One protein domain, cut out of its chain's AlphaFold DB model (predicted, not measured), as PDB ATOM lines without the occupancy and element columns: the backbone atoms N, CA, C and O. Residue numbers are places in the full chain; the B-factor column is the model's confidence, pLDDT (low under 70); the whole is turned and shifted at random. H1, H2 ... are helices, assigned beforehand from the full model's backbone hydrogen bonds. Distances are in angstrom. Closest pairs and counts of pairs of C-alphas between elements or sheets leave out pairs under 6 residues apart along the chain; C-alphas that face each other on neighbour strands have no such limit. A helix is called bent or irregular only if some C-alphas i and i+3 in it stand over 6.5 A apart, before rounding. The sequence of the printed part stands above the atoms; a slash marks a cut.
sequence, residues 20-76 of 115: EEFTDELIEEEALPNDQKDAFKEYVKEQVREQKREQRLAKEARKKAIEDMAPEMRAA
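What this domain is: This is residues 20 to 76 of the 115 residues of the protein "protein HEAT INTOLERANT 4 isoform X2" of Elaeis guineensis var. tenera (UniProt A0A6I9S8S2). One long helix, H2, makes nearly the whole length of this rod, with a short helix at each end. At the first end H1 folds back on the beginning of H2, which it touches at a steep tilt; at the other end the small helix H3 touches no helix. The printed part has 57 residues with three named helices, in the order H1, H2, H3, and no named strand; the class is all helix. The whole is extended, with a radius of gyration of the C-alphas of 20.4 A and spans of 60 by 17 by 14 A.

How they stand to each other: Begin at H1, residues 20 to 28, and go on to H2, residues 34 to 67, over a tight link of 5 residues. H1 and H2 touch, and H2 does so with residues 34 to 41 alone; look at Ile 27 and Asn 34, whose C-alphas are the closest, 6.0 A apart. The two run opposite ways at a steep tilt of 46 degrees. After a tight link of 3 residues comes H3, residues 71 to 76. It is apart from H1, and only just apart from H2, with the closest C-alphas 8.0 A from each other. In the backbone of H1 and H3 every O i to N i+4 pair is within hydrogen-bond range; in H2 it is 28 of 30.

Where its parts are: Find C-alpha 20 at (99.033, 146.061, 154.681); from there H1 runs 12.4 A to C-alpha 28. H2 begins at C-alpha 34, at (109.634, 152.087, 153.692), and runs 49.8 A to C-alpha 67. It is irregular: C-alphas 35 and 38 are 7.6 A apart. H3 is short and ends with C-alpha 76 at (79.603, 121.365, 193.473).

The domain as a whole: The C-alphas of Asp 35 and Glu 72 are the two farthest apart, at 60.6 A. Residues 45 to 65 of H2 stand free, and so do residues 67 to 73, of which 71 to 73 belong to H3. The printed part has no cut, and neither link is long. The mean pLDDT of the printed part is 93.6, and no printed residue is under 70.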
ATOM      1  N   GLU A  20      98.509 145.223 155.759       93.69
ATOM      2  CA  GLU A  20      99.033 146.061 154.681       93.69
ATOM      3  C   GLU A  20      98.722 147.526 154.966       93.69
ATOM      4  O   GLU A  20      99.655 148.318 155.064       93.69
ATOM      5  N   GLU A  21      97.441 147.833 155.184       94.25
ATOM      6  CA  GLU A  21      96.944 149.184 155.471       94.25
ATOM      7  C   GLU A  21      97.628 149.766 156.710       94.25
ATOM      8  O   GLU A  21      98.224 150.836 156.640       94.25
ATOM      9  N   PHE A  22      97.690 148.997 157.799       93.81
ATOM     10  CA  PHE A  22      98.354 149.411 159.034       93.81
ATOM     11  C   PHE A  22      99.843 149.730 158.840       93.81
ATOM     12  O   PHE A  22     100.379 150.662 159.435       93.81
ATOM     13  N   THR A  23     100.549 148.949 158.014       94.06
ATOM     14  CA  THR A  23     101.973 149.214 157.766       94.06
ATOM     15  C   THR A  23     102.161 150.424 156.855       94.06
ATOM     16  O   THR A  23     103.126 151.164 157.031       94.06
ATOM     17  N   ASP A  24     101.264 150.626 155.889       94.50
ATOM     18  CA  ASP A  24     101.286 151.797 155.013       94.50
ATOM     19  C   ASP A  24     101.024 153.088 155.795       94.50
ATOM     20  O   ASP A  24     101.795 154.035 155.650       94.50
ATOM     21  N   GLU A  25     100.052 153.095 156.711       94.19
ATOM     22  CA  GLU A  25      99.800 154.221 157.623       94.19
ATOM     23  C   GLU A  25     101.038 154.559 158.471       94.19
ATOM     24  O   GLU A  25     101.441 155.717 158.555       94.19
ATOM     25  N   LEU A  26     101.730 153.551 159.021       92.94
ATOM     26  CA  LEU A  26     102.971 153.771 159.781       92.94
ATOM     27  C   LEU A  26     104.106 154.373 158.937       92.94
ATOM     28  O   LEU A  26     104.972 155.067 159.476       92.94
ATOM     29  N   ILE A  27     104.142 154.092 157.633       93.19
ATOM     30  CA  ILE A  27     105.116 154.691 156.712       93.19
ATOM     31  C   ILE A  27     104.717 156.132 156.382       93.19
ATOM     32  O   ILE A  27     105.585 157.005 156.347       93.19
ATOM     33  N   GLU A  28     103.426 156.395 156.165       93.31
ATOM     34  CA  GLU A  28     102.895 157.744 155.936       93.31
ATOM     35  C   GLU A  28     103.127 158.672 157.137       93.31
ATOM     36  O   GLU A  28     103.443 159.848 156.957       93.31
ATOM     37  N   GLU A  29     103.051 158.137 158.355       91.69
ATOM     38  CA  GLU A  29     103.359 158.851 159.600       91.69
ATOM     39  C   GLU A  29     104.868 158.990 159.885       91.69
ATOM     40  O   GLU A  29     105.254 159.500 160.939       91.69
ATOM     41  N   GLU A  30     105.736 158.538 158.971       87.12
ATOM     42  CA  GLU A  30     107.202 158.507 159.117       87.12
ATOM     43  C   GLU A  30     107.695 157.700 160.342       87.12
ATOM     44  O   GLU A  30     108.856 157.803 160.748       87.12
ATOM     45  N   ALA A  31     106.834 156.859 160.925       87.88
ATOM     46  CA  ALA A  31     107.160 156.004 162.064       87.88
ATOM     47  C   ALA A  31     107.925 154.740 161.637       87.88
ATOM     48  O   ALA A  31     108.743 154.223 162.402       87.88
ATOM     49  N   LEU A  32     107.684 154.251 160.416       90.88
ATOM     50  CA  LEU A  32     108.379 153.113 159.828       90.88
ATOM     51  C   LEU A  32     109.049 153.504 158.497       90.88
ATOM     52  O   LEU A  32     108.383 153.983 157.582       90.88
ATOM     53  N   PRO A  33     110.356 153.251 158.328       91.31
ATOM     54  CA  PRO A  33     111.014 153.412 157.039       91.31
ATOM     55  C   PRO A  33     110.460 152.431 155.993       91.31
ATOM     56  O   PRO A  33     110.303 151.239 156.266       91.31
ATOM     57  N   ASN A  34     110.203 152.908 154.771       91.44
ATOM     58  CA  ASN A  34     109.634 152.087 153.692       91.44
ATOM     59  C   ASN A  34     110.523 150.874 153.335       91.44
ATOM     60  O   ASN A  34     110.032 149.783 153.056       91.44
ATOM     61  N   ASP A  35     111.845 151.017 153.432       91.44
ATOM     62  CA  ASP A  35     112.805 149.924 153.236       91.44
ATOM     63  C   ASP A  35     112.673 148.799 154.275       91.44
ATOM     64  O   ASP A  35     113.090 147.670 154.012       91.44
ATOM     65  N   GLN A  36     112.057 149.074 155.427       91.38
ATOM     66  CA  GLN A  36     111.814 148.093 156.485       91.38
ATOM     67  C   GLN A  36     110.378 147.561 156.524       91.38
ATOM     68  O   GLN A  36     110.067 146.736 157.387       91.38
ATOM     69  N   LYS A  37     109.521 147.953 155.569       92.25
ATOM     70  CA  LYS A  37     108.117 147.521 155.475       92.25
ATOM     71  C   LYS A  37     107.961 146.001 155.589       92.25
ATOM     72  O   LYS A  37     107.220 145.501 156.435       92.25
ATOM     73  N   ASP A  38     108.694 145.252 154.769       94.12
ATOM     74  CA  ASP A  38     108.588 143.790 154.737       94.12
ATOM     75  C   ASP A  38     109.115 143.138 156.022       94.12
ATOM     76  O   ASP A  38     108.513 142.189 156.532       94.12
ATOM     77  N   ALA A  39     110.205 143.670 156.583       93.56
ATOM     78  CA  ALA A  39     110.781 143.181 157.834       93.56
ATOM     79  C   ALA A  39     109.819 143.385 159.013       93.56
ATOM     80  O   ALA A  39     109.634 142.479 159.830       93.56
ATOM     81  N   PHE A  40     109.161 144.544 159.071       93.75
ATOM     82  CA  PHE A  40     108.137 144.838 160.067       93.75
ATOM     83  C   PHE A  40     106.938 143.894 159.940       93.75
ATOM     84  O   PHE A  40     106.521 143.286 160.927       93.75
ATOM     85  N   LYS A  41     106.420 143.689 158.724       94.44
ATOM     86  CA  LYS A  41     105.276 142.795 158.490       94.44
ATOM     87  C   LYS A  41     105.572 141.354 158.888       94.44
ATOM     88  O   LYS A  41     104.718 140.704 159.491       94.44
ATOM     89  N   GLU A  42     106.758 140.838 158.572       95.38
ATOM     90  CA  GLU A  42     107.152 139.495 159.013       95.38
ATOM     91  C   GLU A  42     107.293 139.410 160.536       95.38
ATOM     92  O   GLU A  42     106.791 138.456 161.134       95.38
ATOM     93  N   TYR A  43     107.858 140.435 161.180       94.25
ATOM     94  CA  TYR A  43     107.925 140.508 162.640       94.25
ATOM     95  C   TYR A  43     106.533 140.486 163.288       94.25
ATOM     96  O   TYR A  43     106.289 139.700 164.206       94.25
ATOM     97  N   VAL A  44     105.587 141.292 162.790       94.31
ATOM     98  CA  VAL A  44     104.203 141.307 163.295       94.31
ATOM     99  C   VAL A  44     103.554 139.933 163.115       94.31
ATOM    100  O   VAL A  44     102.971 139.397 164.058       94.31
ATOM    101  N   LYS A  45     103.703 139.297 161.944       94.75
ATOM    102  CA  LYS A  45     103.177 137.940 161.708       94.75
ATOM    103  C   LYS A  45     103.762 136.916 162.679       94.75
ATOM    104  O   LYS A  45     103.027 136.036 163.132       94.75
ATOM    105  N   GLU A  46     105.058 136.983 162.972       95.50
ATOM    106  CA  GLU A  46     105.711 136.079 163.919       95.50
ATOM    107  C   GLU A  46     105.172 136.277 165.338       95.50
ATOM    108  O   GLU A  46     104.703 135.313 165.943       95.50
ATOM    109  N   GLN A  47     105.094 137.523 165.812       93.75
ATOM    110  CA  GLN A  47     104.516 137.855 167.117       93.75
ATOM    111  C   GLN A  47     103.062 137.379 167.248       93.75
ATOM    112  O   GLN A  47     102.694 136.733 168.230       93.75
ATOM    113  N   VAL A  48     102.234 137.609 166.224       94.62
ATOM    114  CA  VAL A  48     100.842 137.134 166.201       94.62
ATOM    115  C   VAL A  48     100.777 135.604 166.255       94.62
ATOM    116  O   VAL A  48      99.922 135.038 166.941       94.62
ATOM    117  N   ARG A  49     101.670 134.893 165.553       95.38
ATOM    118  CA  ARG A  49     101.730 133.420 165.593       95.38
ATOM    119  C   ARG A  49     102.127 132.904 166.973       95.38
ATOM    120  O   ARG A  49     101.505 131.949 167.448       95.38
ATOM    121  N   GLU A  50     103.127 133.513 167.604       95.50
ATOM    122  CA  GLU A  50     103.562 133.168 168.960       95.50
ATOM    123  C   GLU A  50     102.428 133.375 169.965       95.50
ATOM    124  O   GLU A  50     102.032 132.426 170.645       95.50
ATOM    125  N   GLN A  51     101.801 134.551 169.962       94.31
ATOM    126  CA  GLN A  51     100.679 134.842 170.854       94.31
ATOM    127  C   GLN A  51      99.484 133.912 170.611       94.31
ATOM    128  O   GLN A  51      98.893 133.400 171.564       94.31
ATOM    129  N   LYS A  52      99.136 133.599 169.354       95.00
ATOM    130  CA  LYS A  52      98.081 132.610 169.049       95.00
ATOM    131  C   LYS A  52      98.430 131.221 169.585       95.00
ATOM    132  O   LYS A  52      97.544 130.507 170.068       95.00
ATOM    133  N   ARG A  53      99.705 130.820 169.528       96.25
ATOM    134  CA  ARG A  53     100.174 129.551 170.098       96.25
ATOM    135  C   ARG A  53     100.033 129.545 171.617       96.25
ATOM    136  O   ARG A  53      99.493 128.576 172.146       96.25
ATOM    137  N   GLU A  54     100.462 130.603 172.295       95.94
ATOM    138  CA  GLU A  54     100.319 130.745 173.748       95.94
ATOM    139  C   GLU A  54      98.851 130.752 174.176       95.94
ATOM    140  O   GLU A  54      98.466 130.009 175.079       95.94
ATOM    141  N   GLN A  55      97.996 131.503 173.476       94.75
ATOM    142  CA  GLN A  55      96.558 131.514 173.738       94.75
ATOM    143  C   GLN A  55      95.933 130.126 173.577       94.75
ATOM    144  O   GLN A  55      95.089 129.733 174.385       94.75
ATOM    145  N   ARG A  56      96.339 129.357 172.559       95.62
ATOM    146  CA  ARG A  56      95.879 127.972 172.383       95.62
ATOM    147  C   ARG A  56      96.335 127.084 173.540       95.62
ATOM    148  O   ARG A  56      95.501 126.387 174.108       95.62
ATOM    149  N   LEU A  57      97.608 127.156 173.930       96.38
ATOM    150  CA  LEU A  57      98.140 126.388 175.061       96.38
ATOM    151  C   LEU A  57      97.430 126.748 176.374       96.38
ATOM    152  O   LEU A  57      97.069 125.861 177.142       96.38
ATOM    153  N   ALA A  58      97.150 128.030 176.612       96.31
ATOM    154  CA  ALA A  58      96.398 128.477 177.779       96.31
ATOM    155  C   ALA A  58      94.950 127.956 177.769       96.31
ATOM    156  O   ALA A  58      94.435 127.545 178.809       96.31
ATOM    157  N   LYS A  59      94.286 127.934 176.603       95.69
ATOM    158  CA  LYS A  59      92.943 127.345 176.448       95.69
ATOM    159  C   LYS A  59      92.955 125.838 176.714       95.69
ATOM    160  O   LYS A  59      92.089 125.349 177.438       95.69
ATOM    161  N   GLU A  60      93.938 125.116 176.184       96.50
ATOM    162  CA  GLU A  60      94.111 123.677 176.412       96.50
ATOM    163  C   GLU A  60      94.403 123.367 177.884       96.50
ATOM    164  O   GLU A  60      93.763 122.490 178.460       96.50
ATOM    165  N   ALA A  61      95.285 124.134 178.528       96.81
ATOM    166  CA  ALA A  61      95.585 123.991 179.950       96.81
ATOM    167  C   ALA A  61      94.347 124.239 180.828       96.81
ATOM    168  O   ALA A  61      94.096 123.480 181.761       96.81
ATOM    169  N   ARG A  62      93.532 125.254 180.505       94.19
ATOM    170  CA  ARG A  62      92.255 125.506 181.197       94.19
ATOM    171  C   ARG A  62      91.276 124.353 181.017       94.19
ATOM    172  O   ARG A  62      90.660 123.931 181.988       94.19
ATOM    173  N   LYS A  63      91.140 123.836 179.792       94.50
ATOM    174  CA  LYS A  63      90.272 122.689 179.505       94.50
ATOM    175  C   LYS A  63      90.716 121.463 180.299       94.50
ATOM    176  O   LYS A  63      89.894 120.852 180.973       94.50
ATOM    177  N   LYS A  64      92.018 121.175 180.295       96.00
ATOM    178  CA  LYS A  64      92.604 120.075 181.058       96.00
ATOM    179  C   LYS A  64      92.388 120.240 182.563       96.00
ATOM    180  O   LYS A  64      91.983 119.294 183.215       96.00
ATOM    181  N   ALA A  65      92.570 121.441 183.114       93.75
ATOM    182  CA  ALA A  65      92.321 121.698 184.535       93.75
ATOM    183  C   ALA A  65      90.853 121.465 184.945       93.75
ATOM    184  O   ALA A  65      90.587 121.086 186.082       93.75
ATOM    185  N   ILE A  66      89.904 121.688 184.031       89.50
ATOM    186  CA  ILE A  66      88.483 121.382 184.250       89.50
ATOM    187  C   ILE A  66      88.225 119.872 184.146       89.50
ATOM    188  O   ILE A  66      87.454 119.336 184.936       89.50
ATOM    189  N   GLU A  67      88.856 119.182 183.193       90.81
ATOM    190  CA  GLU A  67      88.739 117.723 183.029       90.81
ATOM    191  C   GLU A  67      89.363 116.951 184.201       90.81
ATOM    192  O   GLU A  67      88.759 116.002 184.694       90.81
ATOM    193  N   ASP A  68      90.518 117.406 184.689       94.06
ATOM    194  CA  ASP A  68      91.242 116.834 185.831       94.06
ATOM    195  C   ASP A  68      90.621 117.237 187.187       94.06
ATOM    196  O   ASP A  68      91.102 116.834 188.250       94.06
ATOM    197  N   MET A  69      89.558 118.051 187.181       92.50
ATOM    198  CA  MET A  69      88.880 118.478 188.400       92.50
ATOM    199  C   MET A  69      88.237 117.279 189.107       92.50
ATOM    200  O   MET A  69      87.550 116.464 188.489       92.50
ATOM    201  N   ALA A  70      88.412 117.199 190.430       93.81
ATOM    202  CA  ALA A  70      87.796 116.151 191.237       93.81
ATOM    203  C   ALA A  70      86.270 116.115 191.015       93.81
ATOM    204  O   ALA A  70      85.635 117.176 190.977       93.81
ATOM    205  N   PRO A  71      85.657 114.919 190.915       92.44
ATOM    206  CA  PRO A  71      84.239 114.784 190.588       92.44
ATOM    207  C   PRO A  71      83.338 115.503 191.598       92.44
ATOM    208  O   PRO A  71      82.330 116.087 191.212       92.44
ATOM    209  N   GLU A  72      83.731 115.531 192.874       92.88
ATOM    210  CA  GLU A  72      83.019 116.251 193.933       92.88
ATOM    211  C   GLU A  72      83.013 117.768 193.706       92.88
ATOM    212  O   GLU A  72      81.966 118.404 193.811       92.88
ATOM    213  N   MET A  73      84.158 118.356 193.337       91.94
ATOM    214  CA  MET A  73      84.231 119.787 193.026       91.94
ATOM    215  C   MET A  73      83.444 120.123 191.763       91.94
ATOM    216  O   MET A  73      82.720 121.116 191.739       91.94
ATOM    217  N   ARG A  74      83.532 119.277 190.732       90.31
ATOM    218  CA  ARG A  74      82.750 119.450 189.508       90.31
ATOM    219  C   ARG A  74      81.248 119.436 189.805       90.31
ATOM    220  O   ARG A  74      80.539 120.343 189.379       90.31
ATOM    221  N   ALA A  75      80.785 118.467 190.593       92.81
ATOM    222  CA  ALA A  75      79.395 118.395 191.029       92.81
ATOM    223  C   ALA A  75      78.991 119.622 191.863       92.81
ATOM    224  O   ALA A  75      77.879 120.120 191.708       92.81
ATOM    225  N   ALA A  76      79.875 120.146 192.715       93.50
ATOM    226  CA  ALA A  76      79.603 121.365 193.473       93.50
ATOM    227  C   ALA A  76      79.401 122.588 192.561       93.50
ATOM    228  O   ALA A  76      78.473 123.359 192.787       93.50
TER     229      ALA A  76